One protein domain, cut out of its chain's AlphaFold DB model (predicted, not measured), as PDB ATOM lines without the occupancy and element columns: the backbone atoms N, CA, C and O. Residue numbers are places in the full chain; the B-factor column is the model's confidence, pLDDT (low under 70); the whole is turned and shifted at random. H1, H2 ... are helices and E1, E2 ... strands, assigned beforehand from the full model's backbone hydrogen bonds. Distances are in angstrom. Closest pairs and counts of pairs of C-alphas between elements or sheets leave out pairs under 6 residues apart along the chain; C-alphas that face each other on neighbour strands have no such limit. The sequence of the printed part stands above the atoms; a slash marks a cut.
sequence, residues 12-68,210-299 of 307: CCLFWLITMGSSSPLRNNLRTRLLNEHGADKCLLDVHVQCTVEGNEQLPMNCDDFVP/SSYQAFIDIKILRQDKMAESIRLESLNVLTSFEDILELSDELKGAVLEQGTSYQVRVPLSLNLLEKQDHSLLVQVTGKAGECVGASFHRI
ATOM      1  N   CYS A  12      63.389   9.544 -33.073       36.00
ATOM      2  CA  CYS A  12      63.203   9.142 -31.682       36.00
ATOM      3  C   CYS A  12      62.529  10.200 -30.790       36.00
ATOM      4  O   CYS A  12      61.732   9.830 -29.935       36.00
ATOM      5  N   CYS A  13      62.803  11.500 -30.962       42.00
ATOM      6  CA  CYS A  13      62.178  12.542 -30.133       42.00
ATOM      7  C   CYS A  13      60.712  12.804 -30.516       42.00
ATOM      8  O   CYS A  13      59.933  13.222 -29.663       42.00
ATOM      9  N   LEU A  14      60.332  12.548 -31.772       48.28
ATOM     10  CA  LEU A  14      58.946  12.656 -32.241       48.28
ATOM     11  C   LEU A  14      58.135  11.388 -31.970       48.28
ATOM     12  O   LEU A  14      56.966  11.497 -31.614       48.28
ATOM     13  N   PHE A  15      58.760  10.209 -32.027       41.81
ATOM     14  CA  PHE A  15      58.133   8.956 -31.597       41.81
ATOM     15  C   PHE A  15      57.691   9.037 -30.127       41.81
ATOM     16  O   PHE A  15      56.576   8.659 -29.790       41.81
ATOM     17  N   TRP A  16      58.520   9.654 -29.274       42.06
ATOM     18  CA  TRP A  16      58.206   9.891 -27.861       42.06
ATOM     19  C   TRP A  16      57.001  10.830 -27.644       42.06
ATOM     20  O   TRP A  16      56.284  10.705 -26.654       42.06
ATOM     21  N   LEU A  17      56.754  11.761 -28.576       45.38
ATOM     22  CA  LEU A  17      55.612  12.685 -28.538       45.38
ATOM     23  C   LEU A  17      54.304  12.029 -29.005       45.38
ATOM     24  O   LEU A  17      53.242  12.418 -28.529       45.38
ATOM     25  N   ILE A  18      54.376  11.039 -29.899       45.16
ATOM     26  CA  ILE A  18      53.218  10.257 -30.365       45.16
ATOM     27  C   ILE A  18      52.746   9.289 -29.267       45.16
ATOM     28  O   ILE A  18      51.547   9.090 -29.098       45.16
ATOM     29  N   THR A  19      53.667   8.740 -28.467       42.53
ATOM     30  CA  THR A  19      53.343   7.779 -27.396       42.53
ATOM     31  C   THR A  19      52.795   8.409 -26.112       42.53
ATOM     32  O   THR A  19      52.201   7.710 -25.297       42.53
ATOM     33  N   MET A  20      52.982   9.715 -25.886       39.50
ATOM     34  CA  MET A  20      52.469  10.397 -24.690       39.50
ATOM     35  C   MET A  20      51.125  11.063 -24.988       39.50
ATOM     36  O   MET A  20      51.052  12.255 -25.281       39.50
ATOM     37  N   GLY A  21      50.052  10.276 -24.912       40.50
ATOM     38  CA  GLY A  21      48.673  10.724 -25.094       40.50
ATOM     39  C   GLY A  21      48.248  11.812 -24.101       40.50
ATOM     40  O   GLY A  21      47.622  11.530 -23.082       40.50
ATOM     41  N   SER A  22      48.532  13.083 -24.396       34.72
ATOM     42  CA  SER A  22      48.022  14.205 -23.606       34.72
ATOM     43  C   SER A  22      47.597  15.375 -24.491       34.72
ATOM     44  O   SER A  22      48.418  15.921 -25.217       34.72
ATOM     45  N   SER A  23      46.303  15.693 -24.394       40.62
ATOM     46  CA  SER A  23      45.584  16.963 -24.589       40.62
ATOM     47  C   SER A  23      46.134  18.083 -25.509       40.62
ATOM     48  O   SER A  23      47.318  18.307 -25.738       40.62
ATOM     49  N   SER A  24      45.180  18.891 -25.972       41.88
ATOM     50  CA  SER A  24      45.239  20.116 -26.785       41.88
ATOM     51  C   SER A  24      46.464  21.074 -26.720       41.88
ATOM     52  O   SER A  24      46.674  21.764 -27.721       41.88
ATOM     53  N   PRO A  25      47.312  21.184 -25.669       44.91
ATOM     54  CA  PRO A  25      48.571  21.951 -25.734       44.91
ATOM     55  C   PRO A  25      49.611  21.515 -26.790       44.91
ATOM     56  O   PRO A  25      50.530  22.291 -27.069       44.91
ATOM     57  N   LEU A  26      49.519  20.330 -27.405       49.56
ATOM     58  CA  LEU A  26      50.514  19.867 -28.394       49.56
ATOM     59  C   LEU A  26      50.461  20.618 -29.740       49.56
ATOM     60  O   LEU A  26      51.512  20.907 -30.319       49.56
ATOM     61  N   ARG A  27      49.269  21.017 -30.210       47.12
ATOM     62  CA  ARG A  27      49.070  21.693 -31.514       47.12
ATOM     63  C   ARG A  27      49.789  23.045 -31.583       47.12
ATOM     64  O   ARG A  27      50.459  23.358 -32.566       47.12
ATOM     65  N   ASN A  28      49.713  23.816 -30.496       45.91
ATOM     66  CA  ASN A  28      50.421  25.091 -30.369       45.91
ATOM     67  C   ASN A  28      51.929  24.893 -30.155       45.91
ATOM     68  O   ASN A  28      52.718  25.720 -30.610       45.91
ATOM     69  N   ASN A  29      52.350  23.792 -29.522       57.16
ATOM     70  CA  ASN A  29      53.763  23.514 -29.270       57.16
ATOM     71  C   ASN A  29      54.528  23.074 -30.522       57.16
ATOM     72  O   ASN A  29      55.657  23.513 -30.694       57.16
ATOM     73  N   LEU A  30      53.946  22.269 -31.416       60.22
ATOM     74  CA  LEU A  30      54.617  21.832 -32.652       60.22
ATOM     75  C   LEU A  30      54.884  22.999 -33.607       60.22
ATOM     76  O   LEU A  30      56.016  23.194 -34.043       60.22
ATOM     77  N   ARG A  31      53.873  23.840 -33.856       56.50
ATOM     78  CA  ARG A  31      54.016  25.046 -34.684       56.50
ATOM     79  C   ARG A  31      55.020  26.036 -34.087       56.50
ATOM     80  O   ARG A  31      55.868  26.558 -34.803       56.50
ATOM     81  N   THR A  32      54.952  26.267 -32.775       56.16
ATOM     82  CA  THR A  32      55.877  27.170 -32.067       56.16
ATOM     83  C   THR A  32      57.296  26.600 -32.003       56.16
ATOM     84  O   THR A  32      58.256  27.351 -32.122       56.16
ATOM     85  N   ARG A  33      57.463  25.278 -31.876       62.44
ATOM     86  CA  ARG A  33      58.778  24.624 -31.937       62.44
ATOM     87  C   ARG A  33      59.385  24.685 -33.330       62.44
ATOM     88  O   ARG A  33      60.545  25.054 -33.425       62.44
ATOM     89  N   LEU A  34      58.614  24.429 -34.389       58.97
ATOM     90  CA  LEU A  34      59.092  24.596 -35.766       58.97
ATOM     91  C   LEU A  34      59.538  26.040 -36.030       58.97
ATOM     92  O   LEU A  34      60.605  26.255 -36.590       58.97
ATOM     93  N   LEU A  35      58.771  27.024 -35.550       55.12
ATOM     94  CA  LEU A  35      59.139  28.444 -35.597       55.12
ATOM     95  C   LEU A  35      60.426  28.760 -34.813       55.12
ATOM     96  O   LEU A  35      61.273  29.512 -35.293       55.12
ATOM     97  N   ASN A  36      60.588  28.186 -33.618       55.66
ATOM     98  CA  ASN A  36      61.740  28.441 -32.749       55.66
ATOM     99  C   ASN A  36      63.019  27.724 -33.214       55.66
ATOM    100  O   ASN A  36      64.107  28.269 -33.051       55.66
ATOM    101  N   GLU A  37      62.910  26.518 -33.776       59.81
ATOM    102  CA  GLU A  37      64.052  25.715 -34.241       59.81
ATOM    103  C   GLU A  37      64.547  26.139 -35.626       59.81
ATOM    104  O   GLU A  37      65.732  25.997 -35.931       59.81
ATOM    105  N   HIS A  38      63.664  26.674 -36.470       56.00
ATOM    106  CA  HIS A  38      64.012  27.049 -37.836       56.00
ATOM    107  C   HIS A  38      64.194  28.553 -38.062       56.00
ATOM    108  O   HIS A  38      64.695  28.937 -39.117       56.00
ATOM    109  N   GLY A  39      63.907  29.390 -37.061       52.25
ATOM    110  CA  GLY A  39      64.094  30.838 -37.128       52.25
ATOM    111  C   GLY A  39      63.028  31.548 -37.969       52.25
ATOM    112  O   GLY A  39      62.290  30.936 -38.739       52.25
ATOM    113  N   ALA A  40      62.951  32.874 -37.832       56.06
ATOM    114  CA  ALA A  40      61.958  33.724 -38.501       56.06
ATOM    115  C   ALA A  40      62.132  33.840 -40.034       56.06
ATOM    116  O   ALA A  40      61.320  34.496 -40.681       56.06
ATOM    117  N   ASP A  41      63.166  33.212 -40.604       56.84
ATOM    118  CA  ASP A  41      63.540  33.330 -42.019       56.84
ATOM    119  C   ASP A  41      63.065  32.150 -42.889       56.84
ATOM    120  O   ASP A  41      63.260  32.178 -44.106       56.84
ATOM    121  N   LYS A  42      62.441  31.112 -42.306       65.31
ATOM    122  CA  LYS A  42      61.888  29.985 -43.076       65.31
ATOM    123  C   LYS A  42      60.417  30.175 -43.421       65.31
ATOM    124  O   LYS A  42      59.610  30.662 -42.633       65.31
ATOM    125  N   CYS A  43      60.077  29.729 -44.619       74.69
ATOM    126  CA  CYS A  43      58.713  29.660 -45.114       74.69
ATOM    127  C   CYS A  43      57.898  28.597 -44.346       74.69
ATOM    128  O   CYS A  43      58.388  27.502 -44.066       74.69
ATOM    129  N   LEU A  44      56.642  28.908 -44.007       78.44
ATOM    130  CA  LEU A  44      55.751  27.992 -43.286       78.44
ATOM    131  C   LEU A  44      54.576  27.564 -44.155       78.44
ATOM    132  O   LEU A  44      53.863  28.400 -44.722       78.44
ATOM    133  N   LEU A  45      54.347  26.257 -44.183       81.44
ATOM    134  CA  LEU A  45      53.181  25.649 -44.806       81.44
ATOM    135  C   LEU A  45      52.107  25.394 -43.741       81.44
ATOM    136  O   LEU A  45      52.401  24.857 -42.672       81.44
ATOM    137  N   ASP A  46      50.868  25.788 -44.037       83.62
ATOM    138  CA  ASP A  46      49.696  25.269 -43.338       83.62
ATOM    139  C   ASP A  46      49.472  23.830 -43.761       83.62
ATOM    140  O   ASP A  46      49.531  23.522 -44.953       83.62
ATOM    141  N   VAL A  47      49.144  22.982 -42.798       84.38
ATOM    142  CA  VAL A  47      48.747  21.603 -43.056       84.38
ATOM    143  C   VAL A  47      47.449  21.366 -42.308       84.38
ATOM    144  O   VAL A  47      47.422  21.356 -41.078       84.38
ATOM    145  N   HIS A  48      46.364  21.198 -43.056       85.50
ATOM    146  CA  HIS A  48      45.053  20.889 -42.511       85.50
ATOM    147  C   HIS A  48      44.658  19.471 -42.912       85.50
ATOM    148  O   HIS A  48      44.602  19.158 -44.095       85.50
ATOM    149  N   VAL A  49      44.322  18.617 -41.943       84.31
ATOM    150  CA  VAL A  49      43.898  17.238 -42.219       84.31
ATOM    151  C   VAL A  49      42.404  17.087 -41.952       84.31
ATOM    152  O   VAL A  49      41.902  17.435 -40.883       84.31
ATOM    153  N   GLN A  50      41.686  16.591 -42.953       87.19
ATOM    154  CA  GLN A  50      40.281  16.212 -42.859       87.19
ATOM    155  C   GLN A  50      40.150  14.699 -42.998       87.19
ATOM    156  O   GLN A  50      40.885  14.098 -43.770       87.19
ATOM    157  N   CYS A  51      39.218  14.078 -42.292       83.12
ATOM    158  CA  CYS A  51      38.984  12.639 -42.332       83.12
ATOM    159  C   CYS A  51      37.580  12.340 -42.870       83.12
ATOM    160  O   CYS A  51      36.630  13.092 -42.626       83.12
ATOM    161  N   THR A  52      37.447  11.230 -43.599       82.31
ATOM    162  CA  THR A  52      36.160  10.656 -44.014       82.31
ATOM    163  C   THR A  52      36.193   9.125 -43.999       82.31
ATOM    164  O   THR A  52      37.257   8.504 -43.955       82.31
ATOM    165  N   VAL A  53      35.011   8.513 -44.084       75.75
ATOM    166  CA  VAL A  53      34.849   7.080 -44.368       75.75
ATOM    167  C   VAL A  53      34.879   6.872 -45.883       75.75
ATOM    168  O   VAL A  53      34.167   7.560 -46.616       75.75
ATOM    169  N   GLU A  54      35.673   5.920 -46.370       69.50
ATOM    170  CA  GLU A  54      35.705   5.571 -47.791       69.50
ATOM    171  C   GLU A  54      34.308   5.150 -48.278       69.50
ATOM    172  O   GLU A  54      33.626   4.335 -47.654       69.50
ATOM    173  N   GLY A  55      33.864   5.727 -49.398       63.59
ATOM    174  CA  GLY A  55      32.541   5.459 -49.969       63.59
ATOM    175  C   GLY A  55      31.380   6.210 -49.305       63.59
ATOM    176  O   GLY A  55      30.246   6.053 -49.751       63.59
ATOM    177  N   ASN A  56      31.632   7.040 -48.286       64.94
ATOM    178  CA  ASN A  56      30.644   7.982 -47.765       64.94
ATOM    179  C   ASN A  56      30.869   9.366 -48.403       64.94
ATOM    180  O   ASN A  56      31.929   9.967 -48.243       64.94
ATOM    181  N   GLU A  57      29.869   9.876 -49.125       55.69
ATOM    182  CA  GLU A  57      29.912  11.184 -49.805       55.69
ATOM    183  C   GLU A  57      29.743  12.381 -48.851       55.69
ATOM    184  O   GLU A  57      29.679  13.529 -49.294       55.69
ATOM    185  N   GLN A  58      29.647  12.145 -47.538       60.44
ATOM    186  CA  GLN A  58      29.635  13.234 -46.566       60.44
ATOM    187  C   GLN A  58      30.892  14.107 -46.687       60.44
ATOM    188  O   GLN A  58      31.995  13.626 -46.962       60.44
ATOM    189  N   LEU A  59      30.702  15.413 -46.467       64.75
ATOM    190  CA  LEU A  59      31.777  16.400 -46.493       64.75
ATOM    191  C   LEU A  59      32.885  15.989 -45.507       64.75
ATOM    192  O   LEU A  59      32.566  15.698 -44.349       64.75
ATOM    193  N   PRO A  60      34.163  15.982 -45.931       71.06
ATOM    194  CA  PRO A  60      35.285  15.708 -45.041       71.06
ATOM    195  C   PRO A  60      35.224  16.616 -43.808       71.06
ATOM    196  O   PRO A  60      35.053  17.831 -43.934       71.06
ATOM    197  N   MET A  61      35.363  16.037 -42.617       80.44
ATOM    198  CA  MET A  61      35.360  16.775 -41.348       80.44
ATOM    199  C   MET A  61      36.768  16.834 -40.761       80.44
ATOM    200  O   MET A  61      37.650  16.102 -41.205       80.44
ATOM    201  N   ASN A  62      37.021  17.713 -39.788       82.75
ATOM    202  CA  ASN A  62      38.327  17.744 -39.125       82.75
ATOM    203  C   ASN A  62      38.612  16.372 -38.499       82.75
ATOM    204  O   ASN A  62      37.727  15.816 -37.857       82.75
ATOM    205  N   CYS A  63      39.819  15.823 -38.667       79.56
ATOM    206  CA  CYS A  63      40.149  14.517 -38.081       79.56
ATOM    207  C   CYS A  63      40.015  14.504 -36.554       79.56
ATOM    208  O   CYS A  63      39.682  13.467 -35.993       79.56
ATOM    209  N   ASP A  64      40.211  15.655 -35.906       76.06
ATOM    210  CA  ASP A  64      40.034  15.799 -34.457       76.06
ATOM    211  C   ASP A  64      38.561  15.730 -34.020       76.06
ATOM    212  O   ASP A  64      38.275  15.383 -32.881       76.06
ATOM    213  N   ASP A  65      37.631  16.016 -34.934       74.94
ATOM    214  CA  ASP A  65      36.183  15.927 -34.714       74.94
ATOM    215  C   ASP A  65      35.590  14.651 -35.344       74.94
ATOM    216  O   ASP A  65      34.391  14.383 -35.229       74.94
ATOM    217  N   PHE A  66      36.418  13.859 -36.034       72.19
ATOM    218  CA  PHE A  66      35.974  12.690 -36.771       72.19
ATOM    219  C   PHE A  66      35.698  11.528 -35.825       72.19
ATOM    220  O   PHE A  66      36.587  11.036 -35.133       72.19
ATOM    221  N   VAL A  67      34.452  11.066 -35.858       68.50
ATOM    222  CA  VAL A  67      33.976   9.880 -35.154       68.50
ATOM    223  C   VAL A  67      33.831   8.773 -36.197       68.50
ATOM    224  O   VAL A  67      32.947   8.865 -37.055       68.50
ATOM    225  N   PRO A  68      34.680   7.733 -36.166       66.06
ATOM    226  CA  PRO A  68      34.550   6.595 -37.056       66.06
ATOM    227  C   PRO A  68      33.135   6.011 -36.998       66.06
ATOM    228  O   PRO A  68      32.565   5.845 -35.919       66.06
ATOM    229  N   SER A 210      35.857  -0.727 -41.934       60.97
ATOM    230  CA  SER A 210      35.603   0.487 -42.682       60.97
ATOM    231  C   SER A 210      36.968   0.983 -43.141       60.97
ATOM    232  O   SER A 210      37.886   1.112 -42.339       60.97
ATOM    233  N   SER A 211      37.128   1.181 -44.441       70.12
ATOM    234  CA  SER A 211      38.294   1.886 -44.946       70.12
ATOM    235  C   SER A 211      38.092   3.372 -44.676       70.12
ATOM    236  O   SER A 211      36.995   3.905 -44.871       70.12
ATOM    237  N   TYR A 212      39.134   4.045 -44.213       76.75
ATOM    238  CA  TYR A 212      39.099   5.473 -43.925       76.75
ATOM    239  C   TYR A 212      40.034   6.204 -44.873       76.75
ATOM    240  O   TYR A 212      40.942   5.618 -45.460       76.75
ATOM    241  N   GLN A 213      39.794   7.496 -45.057       83.00
ATOM    242  CA  GLN A 213      40.655   8.343 -45.868       83.00
ATOM    243  C   GLN A 213      40.898   9.661 -45.142       83.00
ATOM    244  O   GLN A 213      39.957  10.296 -44.662       83.00
ATOM    245  N   ALA A 214      42.159  10.081 -45.097       84.06
ATOM    246  CA  ALA A 214      42.540  11.437 -44.744       84.06
ATOM    247  C   ALA A 214      42.784  12.263 -46.012       84.06
ATOM    248  O   ALA A 214      43.443  11.824 -46.950       84.06
ATOM    249  N   PHE A 215      42.272  13.484 -46.024       86.62
ATOM    250  CA  PHE A 215      42.576  14.520 -46.994       86.62
ATOM    251  C   PHE A 215      43.488  15.539 -46.332       86.62
ATOM    252  O   PHE A 215      43.083  16.243 -45.406       86.62
ATOM    253  N   ILE A 216      44.722  15.606 -46.806       85.94
ATOM    254  CA  ILE A 216      45.729  16.545 -46.328       85.94
ATOM    255  C   ILE A 216      45.719  17.737 -47.276       85.94
ATOM    256  O   ILE A 216      46.085  17.597 -48.438       85.94
ATOM    257  N   ASP A 217      45.288  18.892 -46.783       86.50
ATOM    258  CA  ASP A 217      45.245  20.164 -47.501       86.50
ATOM    259  C   ASP A 217      46.439  21.036 -47.084       86.50
ATOM    260  O   ASP A 217      46.577  21.403 -45.913       86.50
ATOM    261  N   ILE A 218      47.320  21.342 -48.037       86.12
ATOM    262  CA  ILE A 218      48.568  22.083 -47.817       86.12
ATOM    263  C   ILE A 218      48.425  23.487 -48.407       86.12
ATOM    264  O   ILE A 218      48.131  23.639 -49.596       86.12
ATOM    265  N   LYS A 219      48.661  24.520 -47.589       83.31
ATOM    266  CA  LYS A 219      48.563  25.942 -47.977       83.31
ATOM    267  C   LYS A 219      49.799  26.727 -47.560       83.31
ATOM    268  O   LYS A 219      50.563  26.305 -46.704       83.31
ATOM    269  N   ILE A 220      49.985  27.913 -48.128       78.00
ATOM    270  CA  ILE A 220      51.054  28.838 -47.725       78.00
ATOM    271  C   ILE A 220      50.501  29.773 -46.640       78.00
ATOM    272  O   ILE A 220      49.599  30.559 -46.919       78.00
ATOM    273  N   LEU A 221      51.024  29.701 -45.407       68.62
ATOM    274  CA  LEU A 221      50.529  30.501 -44.270       68.62
ATOM    275  C   LEU A 221      51.074  31.928 -44.256       68.62
ATOM    276  O   LEU A 221      50.393  32.851 -43.808       68.62
ATOM    277  N   ARG A 222      52.336  32.105 -44.661       60.12
ATOM    278  CA  ARG A 222      53.028  33.383 -44.506       60.12
ATOM    279  C   ARG A 222      54.160  33.546 -45.518       60.12
ATOM    280  O   ARG A 222      55.112  32.772 -45.522       60.12
ATOM    281  N   GLN A 223      54.059  34.581 -46.346       58.09
ATOM    282  CA  GLN A 223      55.144  35.084 -47.186       58.09
ATOM    283  C   GLN A 223      55.818  36.241 -46.455       58.09
ATOM    284  O   GLN A 223      55.530  37.405 -46.728       58.09
ATOM    285  N   ASP A 224      56.715  35.954 -45.518       52.12
ATOM    286  CA  ASP A 224      57.506  37.055 -44.964       52.12
ATOM    287  C   ASP A 224      58.611  37.494 -45.934       52.12
ATOM    288  O   ASP A 224      59.070  38.626 -45.807       52.12
ATOM    289  N   LYS A 225      58.971  36.664 -46.935       54.34
ATOM    290  CA  LYS A 225      59.724  37.007 -48.160       54.34
ATOM    291  C   LYS A 225      59.953  35.751 -49.035       54.34
ATOM    292  O   LYS A 225      60.382  34.728 -48.524       54.34
ATOM    293  N   MET A 226      59.776  35.886 -50.359       56.34
ATOM    294  CA  MET A 226      60.528  35.189 -51.438       56.34
ATOM    295  C   MET A 226      59.902  34.080 -52.313       56.34
ATOM    296  O   MET A 226      60.604  33.645 -53.221       56.34
ATOM    297  N   ALA A 227      58.635  33.667 -52.207       59.12
ATOM    298  CA  ALA A 227      58.117  32.699 -53.192       59.12
ATOM    299  C   ALA A 227      56.622  32.858 -53.511       59.12
ATOM    300  O   ALA A 227      55.772  32.601 -52.661       59.12
ATOM    301  N   GLU A 228      56.306  33.264 -54.747       70.75
ATOM    302  CA  GLU A 228      54.945  33.214 -55.323       70.75
ATOM    303  C   GLU A 228      54.466  31.765 -55.506       70.75
ATOM    304  O   GLU A 228      53.265  31.490 -55.475       70.75
ATOM    305  N   SER A 229      55.416  30.833 -55.638       79.25
ATOM    306  CA  SER A 229      55.166  29.404 -55.738       79.25
ATOM    307  C   SER A 229      56.232  28.574 -55.021       79.25
ATOM    308  O   SER A 229      57.412  28.923 -54.990       79.25
ATOM    309  N   ILE A 230      55.816  27.454 -54.434       83.06
ATOM    310  CA  ILE A 230      56.683  26.519 -53.714       83.06
ATOM    311  C   ILE A 230      56.578  25.160 -54.385       83.06
ATOM    312  O   ILE A 230      55.487  24.616 -54.539       83.06
ATOM    313  N   ARG A 231      57.717  24.567 -54.739       87.38
ATOM    314  CA  ARG A 231      57.749  23.168 -55.165       87.38
ATOM    315  C   ARG A 231      57.770  22.265 -53.938       87.38
ATOM    316  O   ARG A 231      58.715  22.347 -53.153       87.38
ATOM    317  N   LEU A 232      56.760  21.416 -53.784       86.19
ATOM    318  CA  LEU A 232      56.712  20.433 -52.702       86.19
ATOM    319  C   LEU A 232      57.692  19.284 -52.999       86.19
ATOM    320  O   LEU A 232      57.873  18.898 -54.157       86.19
ATOM    321  N   GLU A 233      58.367  18.776 -51.967       85.31
ATOM    322  CA  GLU A 233      59.412  17.749 -52.106       85.31
ATOM    323  C   GLU A 233      59.073  16.440 -51.407       85.31
ATOM    324  O   GLU A 233      59.322  15.375 -51.965       85.31
ATOM    325  N   SER A 234      58.536  16.518 -50.190       86.12
ATOM    326  CA  SER A 234      58.238  15.335 -49.386       86.12
ATOM    327  C   SER A 234      56.966  15.517 -48.576       86.12
ATOM    328  O   SER A 234      56.702  16.612 -48.075       86.12
ATOM    329  N   LEU A 235      56.228  14.422 -48.410       86.56
ATOM    330  CA  LEU A 235      55.098  14.294 -47.497       86.56
ATOM    331  C   LEU A 235      55.262  12.984 -46.750       86.56
ATOM    332  O   LEU A 235      55.222  11.918 -47.359       86.56
ATOM    333  N   ASN A 236      55.437  13.087 -45.442       84.88
ATOM    334  CA  ASN A 236      55.509  11.935 -44.562       84.88
ATOM    335  C   ASN A 236      54.297  11.965 -43.644       84.88
ATOM    336  O   ASN A 236      54.013  12.992 -43.019       84.88
ATOM    337  N   VAL A 237      53.598  10.840 -43.560       84.31
ATOM    338  CA  VAL A 237      52.495  10.640 -42.627       84.31
ATOM    339  C   VAL A 237      52.900   9.523 -41.683       84.31
ATOM    340  O   VAL A 237      53.064   8.377 -42.088       84.31
ATOM    341  N   LEU A 238      53.110   9.872 -40.419       83.31
ATOM    342  CA  LEU A 238      53.364   8.908 -39.360       83.31
ATOM    343  C   LEU A 238      52.051   8.662 -38.634       83.31
ATOM    344  O   LEU A 238      51.372   9.620 -38.257       83.31
ATOM    345  N   THR A 239      51.710   7.401 -38.416       80.44
ATOM    346  CA  THR A 239      50.519   7.037 -37.651       80.44
ATOM    347  C   THR A 239      50.902   6.209 -36.427       80.44
ATOM    348  O   THR A 239      52.021   5.711 -36.330       80.44
ATOM    349  N   SER A 240      49.995   6.098 -35.457       72.94
ATOM    350  CA  SER A 240      50.180   5.234 -34.279       72.94
ATOM    351  C   SER A 240      49.715   3.786 -34.485       72.94
ATOM    352  O   SER A 240      49.867   2.975 -33.578       72.94
ATOM    353  N   PHE A 241      49.125   3.470 -35.639       68.12
ATOM    354  CA  PHE A 241      48.457   2.189 -35.921       68.12
ATOM    355  C   PHE A 241      48.938   1.519 -37.220       68.12
ATOM    356  O   PHE A 241      48.671   0.343 -37.445       68.12
ATOM    357  N   GLU A 242      49.675   2.246 -38.054       67.19
ATOM    358  CA  GLU A 242      50.426   1.779 -39.218       67.19
ATOM    359  C   GLU A 242      51.841   2.390 -39.173       67.19
ATOM    360  O   GLU A 242      52.077   3.393 -38.492       67.19
ATOM    361  N   ASP A 243      52.788   1.806 -39.910       71.94
ATOM    362  CA  ASP A 243      54.142   2.356 -40.068       71.94
ATOM    363  C   ASP A 243      54.144   3.722 -40.805       71.94
ATOM    364  O   ASP A 243      53.111   4.313 -41.124       71.94
ATOM    365  N   ILE A 244      55.336   4.266 -41.070       74.38
ATOM    366  CA  ILE A 244      55.518   5.532 -41.794       74.38
ATOM    367  C   ILE A 244      55.042   5.384 -43.248       74.38
ATOM    368  O   ILE A 244      55.611   4.606 -44.015       74.38
ATOM    369  N   LEU A 245      54.057   6.191 -43.648       78.31
ATOM    370  CA  LEU A 245      53.627   6.335 -45.038       78.31
ATOM    371  C   LEU A 245      54.428   7.470 -45.696       78.31
ATOM    372  O   LEU A 245      54.189   8.656 -45.443       78.31
ATOM    373  N   GLU A 246      55.399   7.112 -46.539       79.94
ATOM    374  CA  GLU A 246      56.149   8.068 -47.362       79.94
ATOM    375  C   GLU A 246      55.409   8.320 -48.684       79.94
ATOM    376  O   GLU A 246      55.401   7.483 -49.584       79.94
ATOM    377  N   LEU A 247      54.805   9.501 -48.826       80.88
ATOM    378  CA  LEU A 247      53.996   9.899 -49.989       80.88
ATOM    379  C   LEU A 247      54.729  10.908 -50.884       80.88
ATOM    380  O   LEU A 247      54.122  11.699 -51.607       80.88
ATOM    381  N   SER A 248      56.061  10.902 -50.836       78.56
ATOM    382  CA  SER A 248      56.899  11.851 -51.579       78.56
ATOM    383  C   SER A 248      56.721  11.737 -53.099       78.56
ATOM    384  O   SER A 248      56.829  12.739 -53.806       78.56
ATOM    385  N   ASP A 249      56.394  10.547 -53.609       78.75
ATOM    386  CA  ASP A 249      56.111  10.351 -55.033       78.75
ATOM    387  C   ASP A 249      54.785  10.991 -55.473       78.75
ATOM    388  O   ASP A 249      54.713  11.496 -56.595       78.75
ATOM    389  N   GLU A 250      53.774  11.066 -54.598       76.50
ATOM    390  CA  GLU A 250      52.508  11.752 -54.911       76.50
ATOM    391  C   GLU A 250      52.696  13.266 -55.049       76.50
ATOM    392  O   GLU A 250      52.011  13.916 -55.836       76.50
ATOM    393  N   LEU A 251      53.684  13.825 -54.347       76.62
ATOM    394  CA  LEU A 251      54.043  15.240 -54.434       76.62
ATOM    395  C   LEU A 251      55.022  15.575 -55.560       76.62
ATOM    396  O   LEU A 251      55.352  16.748 -55.766       76.62
ATOM    397  N   LYS A 252      55.552  14.583 -56.279       72.25
ATOM    398  CA  LYS A 252      56.708  14.787 -57.151       72.25
ATOM    399  C   LYS A 252      56.397  15.754 -58.295       72.25
ATOM    400  O   LYS A 252      55.777  15.407 -59.292       72.25
ATOM    401  N   GLY A 253      56.931  16.973 -58.181       69.44
ATOM    402  CA  GLY A 253      56.729  18.029 -59.178       69.44
ATOM    403  C   GLY A 253      55.499  18.903 -58.936       69.44
ATOM    404  O   GLY A 253      55.249  19.791 -59.747       69.44
ATOM    405  N   ALA A 254      54.784  18.705 -57.826       84.00
ATOM    406  CA  ALA A 254      53.718  19.595 -57.397       84.00
ATOM    407  C   ALA A 254      54.278  20.993 -57.099       84.00
ATOM    408  O   ALA A 254      55.254  21.157 -56.359       84.00
ATOM    409  N   VAL A 255      53.643  22.001 -57.690       85.38
ATOM    410  CA  VAL A 255      53.928  23.413 -57.451       85.38
ATOM    411  C   VAL A 255      52.699  24.011 -56.788       85.38
ATOM    412  O   VAL A 255      51.606  23.968 -57.347       85.38
ATOM    413  N   LEU A 256      52.883  24.523 -55.578       85.69
ATOM    414  CA  LEU A 256      51.855  25.190 -54.799       85.69
ATOM    415  C   LEU A 256      51.981  26.695 -55.017       85.69
ATOM    416  O   LEU A 256      52.978  27.294 -54.616       85.69
ATOM    417  N   GLU A 257      50.982  27.296 -55.650       84.56
ATOM    418  CA  GLU A 257      50.914  28.742 -55.860       84.56
ATOM    419  C   GLU A 257      50.231  29.435 -54.677       84.56
ATOM    420  O   GLU A 257      49.425  28.847 -53.944       84.56
ATOM    421  N   GLN A 258      50.528  30.714 -54.480       76.94
ATOM    422  CA  GLN A 258      49.885  31.509 -53.443       76.94
ATOM    423  C   GLN A 258      48.357  31.550 -53.598       76.94
ATOM    424  O   GLN A 258      47.822  31.775 -54.679       76.94
ATOM    425  N   GLY A 259      47.644  31.360 -52.485       73.81
ATOM    426  CA  GLY A 259      46.177  31.352 -52.459       73.81
ATOM    427  C   GLY A 259      45.549  30.061 -52.992       73.81
ATOM    428  O   GLY A 259      44.345  29.871 -52.833       73.81
ATOM    429  N   THR A 260      46.352  29.160 -53.562       81.88
ATOM    430  CA  THR A 260      45.930  27.804 -53.917       81.88
ATOM    431  C   THR A 260      46.203  26.836 -52.776       81.88
ATOM    432  O   THR A 260      46.872  27.167 -51.791       81.88
ATOM    433  N   SER A 261      45.652  25.634 -52.896       85.00
ATOM    434  CA  SER A 261      45.931  24.553 -51.971       85.00
ATOM    435  C   SER A 261      46.209  23.261 -52.723       85.00
ATOM    436  O   SER A 261      45.700  23.046 -53.825       85.00
ATOM    437  N   TYR A 262      47.074  22.432 -52.147       86.94
ATOM    438  CA  TYR A 262      47.402  21.124 -52.692       86.94
ATOM    439  C   TYR A 262      46.820  20.056 -51.776       86.94
ATOM    440  O   TYR A 262      47.144  20.025 -50.588       86.94
ATOM    441  N   GLN A 263      45.962  19.200 -52.328       88.12
ATOM    442  CA  GLN A 263      45.286  18.156 -51.572       88.12
ATOM    443  C   GLN A 263      45.862  16.781 -51.909       88.12
ATOM    444  O   GLN A 263      45.906  16.395 -53.076       88.12
ATOM    445  N   VAL A 264      46.244  16.032 -50.878       87.56
ATOM    446  CA  VAL A 264      46.646  14.621 -50.973       87.56
ATOM    447  C   VAL A 264      45.614  13.755 -50.270       87.56
ATOM    448  O   VAL A 264      45.129  14.117 -49.196       87.56
ATOM    449  N   ARG A 265      45.279  12.608 -50.865       86.44
ATOM    450  CA  ARG A 265      44.405  11.608 -50.249       86.44
ATOM    451  C   ARG A 265      45.256  10.461 -49.719       86.44
ATOM    452  O   ARG A 265      45.973   9.828 -50.476       86.44
ATOM    453  N   VAL A 266      45.104  10.158 -48.438       84.56
ATOM    454  CA  VAL A 266      45.830   9.093 -47.748       84.56
ATOM    455  C   VAL A 266      44.829   8.042 -47.281       84.56
ATOM    456  O   VAL A 266      43.951   8.379 -46.481       84.56
ATOM    457  N   PRO A 267      44.896   6.796 -47.777       82.31
ATOM    458  CA  PRO A 267      44.096   5.714 -47.218       82.31
ATOM    459  C   PRO A 267      44.579   5.401 -45.796       82.31
ATOM    460  O   PRO A 267      45.777   5.401 -45.535       82.31
ATOM    461  N   LEU A 268      43.641   5.147 -44.886       78.56
ATOM    462  CA  LEU A 268      43.901   4.790 -43.494       78.56
ATOM    463  C   LEU A 268      43.145   3.501 -43.154       78.56
ATOM    464  O   LEU A 268      41.920   3.441 -43.315       78.56
ATOM    465  N   SER A 269      43.843   2.493 -42.628       73.38
ATOM    466  CA  SER A 269      43.219   1.239 -42.184       73.38
ATOM    467  C   SER A 269      43.052   1.247 -40.665       73.38
ATOM    468  O   SER A 269      43.866   0.712 -39.917       73.38
ATOM    469  N   LEU A 270      41.976   1.869 -40.176       71.56
ATOM    470  CA  LEU A 270      41.691   1.875 -38.738       71.56
ATOM    471  C   LEU A 270      41.078   0.539 -38.305       71.56
ATOM    472  O   LEU A 270      40.000   0.152 -38.766       71.56
ATOM    473  N   ASN A 271      41.727  -0.139 -37.359       67.06
ATOM    474  CA  ASN A 271      41.151  -1.301 -36.694       67.06
ATOM    475  C   ASN A 271      40.300  -0.871 -35.488       67.06
ATOM    476  O   ASN A 271      40.779  -0.831 -34.358       67.06
ATOM    477  N   LEU A 272      39.012  -0.604 -35.717       65.44
ATOM    478  CA  LEU A 272      38.083  -0.219 -34.645       65.44
ATOM    479  C   LEU A 272      37.755  -1.343 -33.643       65.44
ATOM    480  O   LEU A 272      37.050  -1.105 -32.659       65.44
ATOM    481  N   LEU A 273      38.207  -2.576 -33.892       62.09
ATOM    482  CA  LEU A 273      37.977  -3.696 -32.975       62.09
ATOM    483  C   LEU A 273      38.827  -3.566 -31.718       62.09
ATOM    484  O   LEU A 273      38.419  -4.021 -30.655       62.09
ATOM    485  N   GLU A 274      39.970  -2.904 -31.814       61.91
ATOM    486  CA  GLU A 274      40.897  -2.717 -30.708       61.91
ATOM    487  C   GLU A 274      40.774  -1.281 -30.187       61.91
ATOM    488  O   GLU A 274      40.430  -0.356 -30.926       61.91
ATOM    489  N   LYS A 275      40.972  -1.065 -28.883       59.41
ATOM    490  CA  LYS A 275      41.114   0.300 -28.359       59.41
ATOM    491  C   LYS A 275      42.551   0.720 -28.568       59.41
ATOM    492  O   LYS A 275      43.423   0.318 -27.808       59.41
ATOM    493  N   GLN A 276      42.760   1.521 -29.596       61.78
ATOM    494  CA  GLN A 276      44.031   2.158 -29.865       61.78
ATOM    495  C   GLN A 276      43.799   3.658 -29.996       61.78
ATOM    496  O   GLN A 276      42.784   4.106 -30.532       61.78
ATOM    497  N   ASP A 277      44.748   4.440 -29.496       67.25
ATOM    498  CA  ASP A 277      44.771   5.865 -29.782       67.25
ATOM    499  C   ASP A 277      45.210   6.046 -31.229       67.25
ATOM    500  O   ASP A 277      46.382   5.877 -31.559       67.25
ATOM    501  N   HIS A 278      44.265   6.377 -32.104       75.94
ATOM    502  CA  HIS A 278      44.546   6.645 -33.506       75.94
ATOM    503  C   HIS A 278      45.011   8.093 -33.670       75.94
ATOM    504  O   HIS A 278      44.268   9.042 -33.422       75.94
ATOM    505  N   SER A 279      46.260   8.275 -34.082       81.44
ATOM    506  CA  SER A 279      46.866   9.591 -34.271       81.44
ATOM    507  C   SER A 279      47.644   9.658 -35.576       81.44
ATOM    508  O   SER A 279      48.121   8.639 -36.074       81.44
ATOM    509  N   LEU A 280      47.740  10.867 -36.128       83.44
ATOM    510  CA  LEU A 280      48.452  11.169 -37.362       83.44
ATOM    511  C   LEU A 280      49.348  12.379 -37.148       83.44
ATOM    512  O   LEU A 280      48.895  13.429 -36.694       83.44
ATOM    513  N   LEU A 281      50.606  12.238 -37.540       85.19
ATOM    514  CA  LEU A 281      51.558  13.323 -37.678       85.19
ATOM    515  C   LEU A 281      51.896  13.472 -39.160       85.19
ATOM    516  O   LEU A 281      52.510  12.593 -39.760       85.19
ATOM    517  N   VAL A 282      51.520  14.607 -39.733       86.44
ATOM    518  CA  VAL A 282      51.812  14.947 -41.123       86.44
ATOM    519  C   VAL A 282      52.981  15.917 -41.162       86.44
ATOM    520  O   VAL A 282      52.993  16.890 -40.411       86.44
ATOM    521  N   GLN A 283      53.947  15.675 -42.046       86.56
ATOM    522  CA  GLN A 283      55.099  16.545 -42.275       86.56
ATOM    523  C   GLN A 283      55.291  16.792 -43.769       86.56
ATOM    524  O   GLN A 283      55.358  15.845 -44.548       86.56
ATOM    525  N   VAL A 284      55.436  18.057 -44.158       86.56
ATOM    526  CA  VAL A 284      55.665  18.473 -45.545       86.56
ATOM    527  C   VAL A 284      56.895  19.370 -45.653       86.56
ATOM    528  O   VAL A 284      57.123  20.228 -44.794       86.56
ATOM    529  N   THR A 285      57.675  19.193 -46.721       86.88
ATOM    530  CA  THR A 285      58.811  20.068 -47.052       86.88
ATOM    531  C   THR A 285      58.742  20.586 -48.491       86.88
ATOM    532  O   THR A 285      58.156  19.941 -49.365       86.88
ATOM    533  N   GLY A 286      59.325  21.765 -48.747       84.00
ATOM    534  CA  GLY A 286      59.335  22.394 -50.070       84.00
ATOM    535  C   GLY A 286      60.586  23.222 -50.389       84.00
ATOM    536  O   GLY A 286      61.182  23.869 -49.522       84.00
ATOM    537  N   LYS A 287      60.960  23.248 -51.676       76.50
ATOM    538  CA  LYS A 287      62.157  23.907 -52.224       76.50
ATOM    539  C   LYS A 287      61.850  25.315 -52.751       76.50
ATOM    540  O   LYS A 287      61.871  25.567 -53.949       76.50
ATOM    541  N   ALA A 288      61.555  26.241 -51.846       59.09
ATOM    542  CA  ALA A 288      61.617  27.684 -52.099       59.09
ATOM    543  C   ALA A 288      61.768  28.415 -50.754       59.09
ATOM    544  O   ALA A 288      60.787  28.826 -50.147       59.09
ATOM    545  N   GLY A 289      63.003  28.496 -50.243       56.38
ATOM    546  CA  GLY A 289      63.280  29.032 -48.901       56.38
ATOM    547  C   GLY A 289      63.109  28.022 -47.757       56.38
ATOM    548  O   GLY A 289      62.745  28.423 -46.657       56.38
ATOM    549  N   GLU A 290      63.352  26.728 -48.024       75.56
ATOM    550  CA  GLU A 290      63.215  25.619 -47.059       75.56
ATOM    551  C   GLU A 290      61.876  25.662 -46.306       75.56
ATOM    552  O   GLU A 290      61.827  25.809 -45.083       75.56
ATOM    553  N   CYS A 291      60.777  25.568 -47.059       78.81
ATOM    554  CA  CYS A 291      59.446  25.585 -46.476       78.81
ATOM    555  C   CYS A 291      59.197  24.303 -45.686       78.81
ATOM    556  O   CYS A 291      59.455  23.208 -46.192       78.81
ATOM    557  N   VAL A 292      58.641  24.437 -44.485       83.56
ATOM    558  CA  VAL A 292      58.245  23.299 -43.650       83.56
ATOM    559  C   VAL A 292      56.830  23.484 -43.123       83.56
ATOM    560  O   VAL A 292      56.404  24.596 -42.801       83.56
ATOM    561  N   GLY A 293      56.093  22.385 -43.028       83.44
ATOM    562  CA  GLY A 293      54.787  22.334 -42.383       83.44
ATOM    563  C   GLY A 293      54.631  21.032 -41.621       83.44
ATOM    564  O   GLY A 293      55.137  19.993 -42.049       83.44
ATOM    565  N   ALA A 294      53.933  21.084 -40.493       85.19
ATOM    566  CA  ALA A 294      53.513  19.880 -39.799       85.19
ATOM    567  C   ALA A 294      52.177  20.085 -39.093       85.19
ATOM    568  O   ALA A 294      51.900  21.173 -38.581       85.19
ATOM    569  N   SER A 295      51.391  19.018 -39.009       83.69
ATOM    570  CA  SER A 295      50.200  18.971 -38.166       83.69
ATOM    571  C   SER A 295      50.113  17.641 -37.429       83.69
ATOM    572  O   SER A 295      50.592  16.614 -37.904       83.69
ATOM    573  N   PHE A 296      49.516  17.682 -36.242       83.25
ATOM    574  CA  PHE A 296      49.202  16.502 -35.451       83.25
ATOM    575  C   PHE A 296      47.698  16.468 -35.210       83.25
ATOM    576  O   PHE A 296      47.118  17.489 -34.824       83.25
ATOM    577  N   HIS A 297      47.102  15.303 -35.432       82.38
ATOM    578  CA  HIS A 297      45.675  15.065 -35.279       82.38
ATOM    579  C   HIS A 297      45.431  13.762 -34.530       82.38
ATOM    580  O   HIS A 297      46.131  12.772 -34.748       82.38
ATOM    581  N   ARG A 298      44.411  13.757 -33.674       78.00
ATOM    582  CA  ARG A 298      43.932  12.554 -32.998       78.00
ATOM    583  C   ARG A 298      42.562  12.219 -33.556       78.00
ATOM    584  O   ARG A 298      41.633  12.997 -33.398       78.00
ATOM    585  N   ILE A 299      42.436  11.056 -34.174       74.56
ATOM    586  CA  ILE A 299      41.133  10.537 -34.578       74.56
ATOM    587  C   ILE A 299      40.430  10.100 -33.297       74.56
ATOM    588  O   ILE A 299      40.945   9.256 -32.557       74.56
TER     589      ILE A 299
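This is residues 12 to 68 and 210 to 299 of the 307 residues of an uncharacterized protein of Fistulifera solaris (UniProt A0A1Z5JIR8). Two strongly twisted antiparallel sheets sit partly face to face, like a loose, half-open barrel: E1 of the smaller sheet runs beside E7 of the larger one, while E3 and E5 stay apart. Two helices cover the outside of the larger sheet, H1 over E6 and H2 beside E7. The printed part has 147 residues, with H1, H2 and then E1 to E7 along the chain; the sheets run E4, E3, E6, E7 and E1, E2, E5, and the class is mixed, helices and strands. The whole is compact, with a radius of gyration of the C-alphas of 15.4 A, and spans 48 by 33 by 24 A.

H1 is residues 12 to 19, 10.8 A long, from C-alpha 12 at (63.203, 9.142, -31.682). H2 is residues 25 to 38, 20.3 A. E1 is residues 44 to 53, 29.6 A, and E2 residues 212 to 222, 31.2 A, from C-alpha 212 at (39.099, 5.473, -43.925). E3, residues 229 to 239, 29.1 A, bends by 56 degrees at residue 233. E4 is residues 255 to 257, 6.3 A, and E5 residues 262 to 268, 19.1 A. E6 is residues 278 to 286, 27.2 A, and E7 residues 291 to 299, 26.5 A, ending at C-alpha 299 at (41.133, 10.537, -34.578).

The larger sheet is curled like part of a barrel. E6 and E7 form a hairpin, with N 282 and O 295 2.9 A apart, within hydrogen-bond range. E3 pairs with E6 over residues 232 to 239, N 236 and O 283 at 2.9 A, and with E4 over residues 229 to 231, N 230 and O 256 at 2.8 A; E3 and E4 are a hairpin. In the other sheet N 48 and O 217 of E1 and E2 are 2.9 A apart, and N 214 and O 266 of E2 and E5 2.8 A. E1 and E7 touch, the closest C-alphas being those of Leu 45 and Gly 293, 4.4 A. H2 touches E7, C-alphas of Arg 27 and Phe 296 closest at 6.5 A, and only grazes the smaller sheet. H1 lies over E6 at a height over the sheet of 10.2 A and runs along the strands, at 23 degrees to E6 on the local plane. Of the O i to N i+4 pairs, 3 of 4 in H1 and 9 of 10 in H2 are within hydrogen-bond range.

The two C-alphas farthest apart, those of Met 226 and Leu 273, are 48.6 A apart. Residues 69 to 209 are not printed, and C-alphas 68 and 210 are 8.4 A apart across the cut. The link from E3 to E4, 15 residues, is long. Mean pLDDT of the printed part is 70.9; 59 residues are under 70, among them residues 12 to 42.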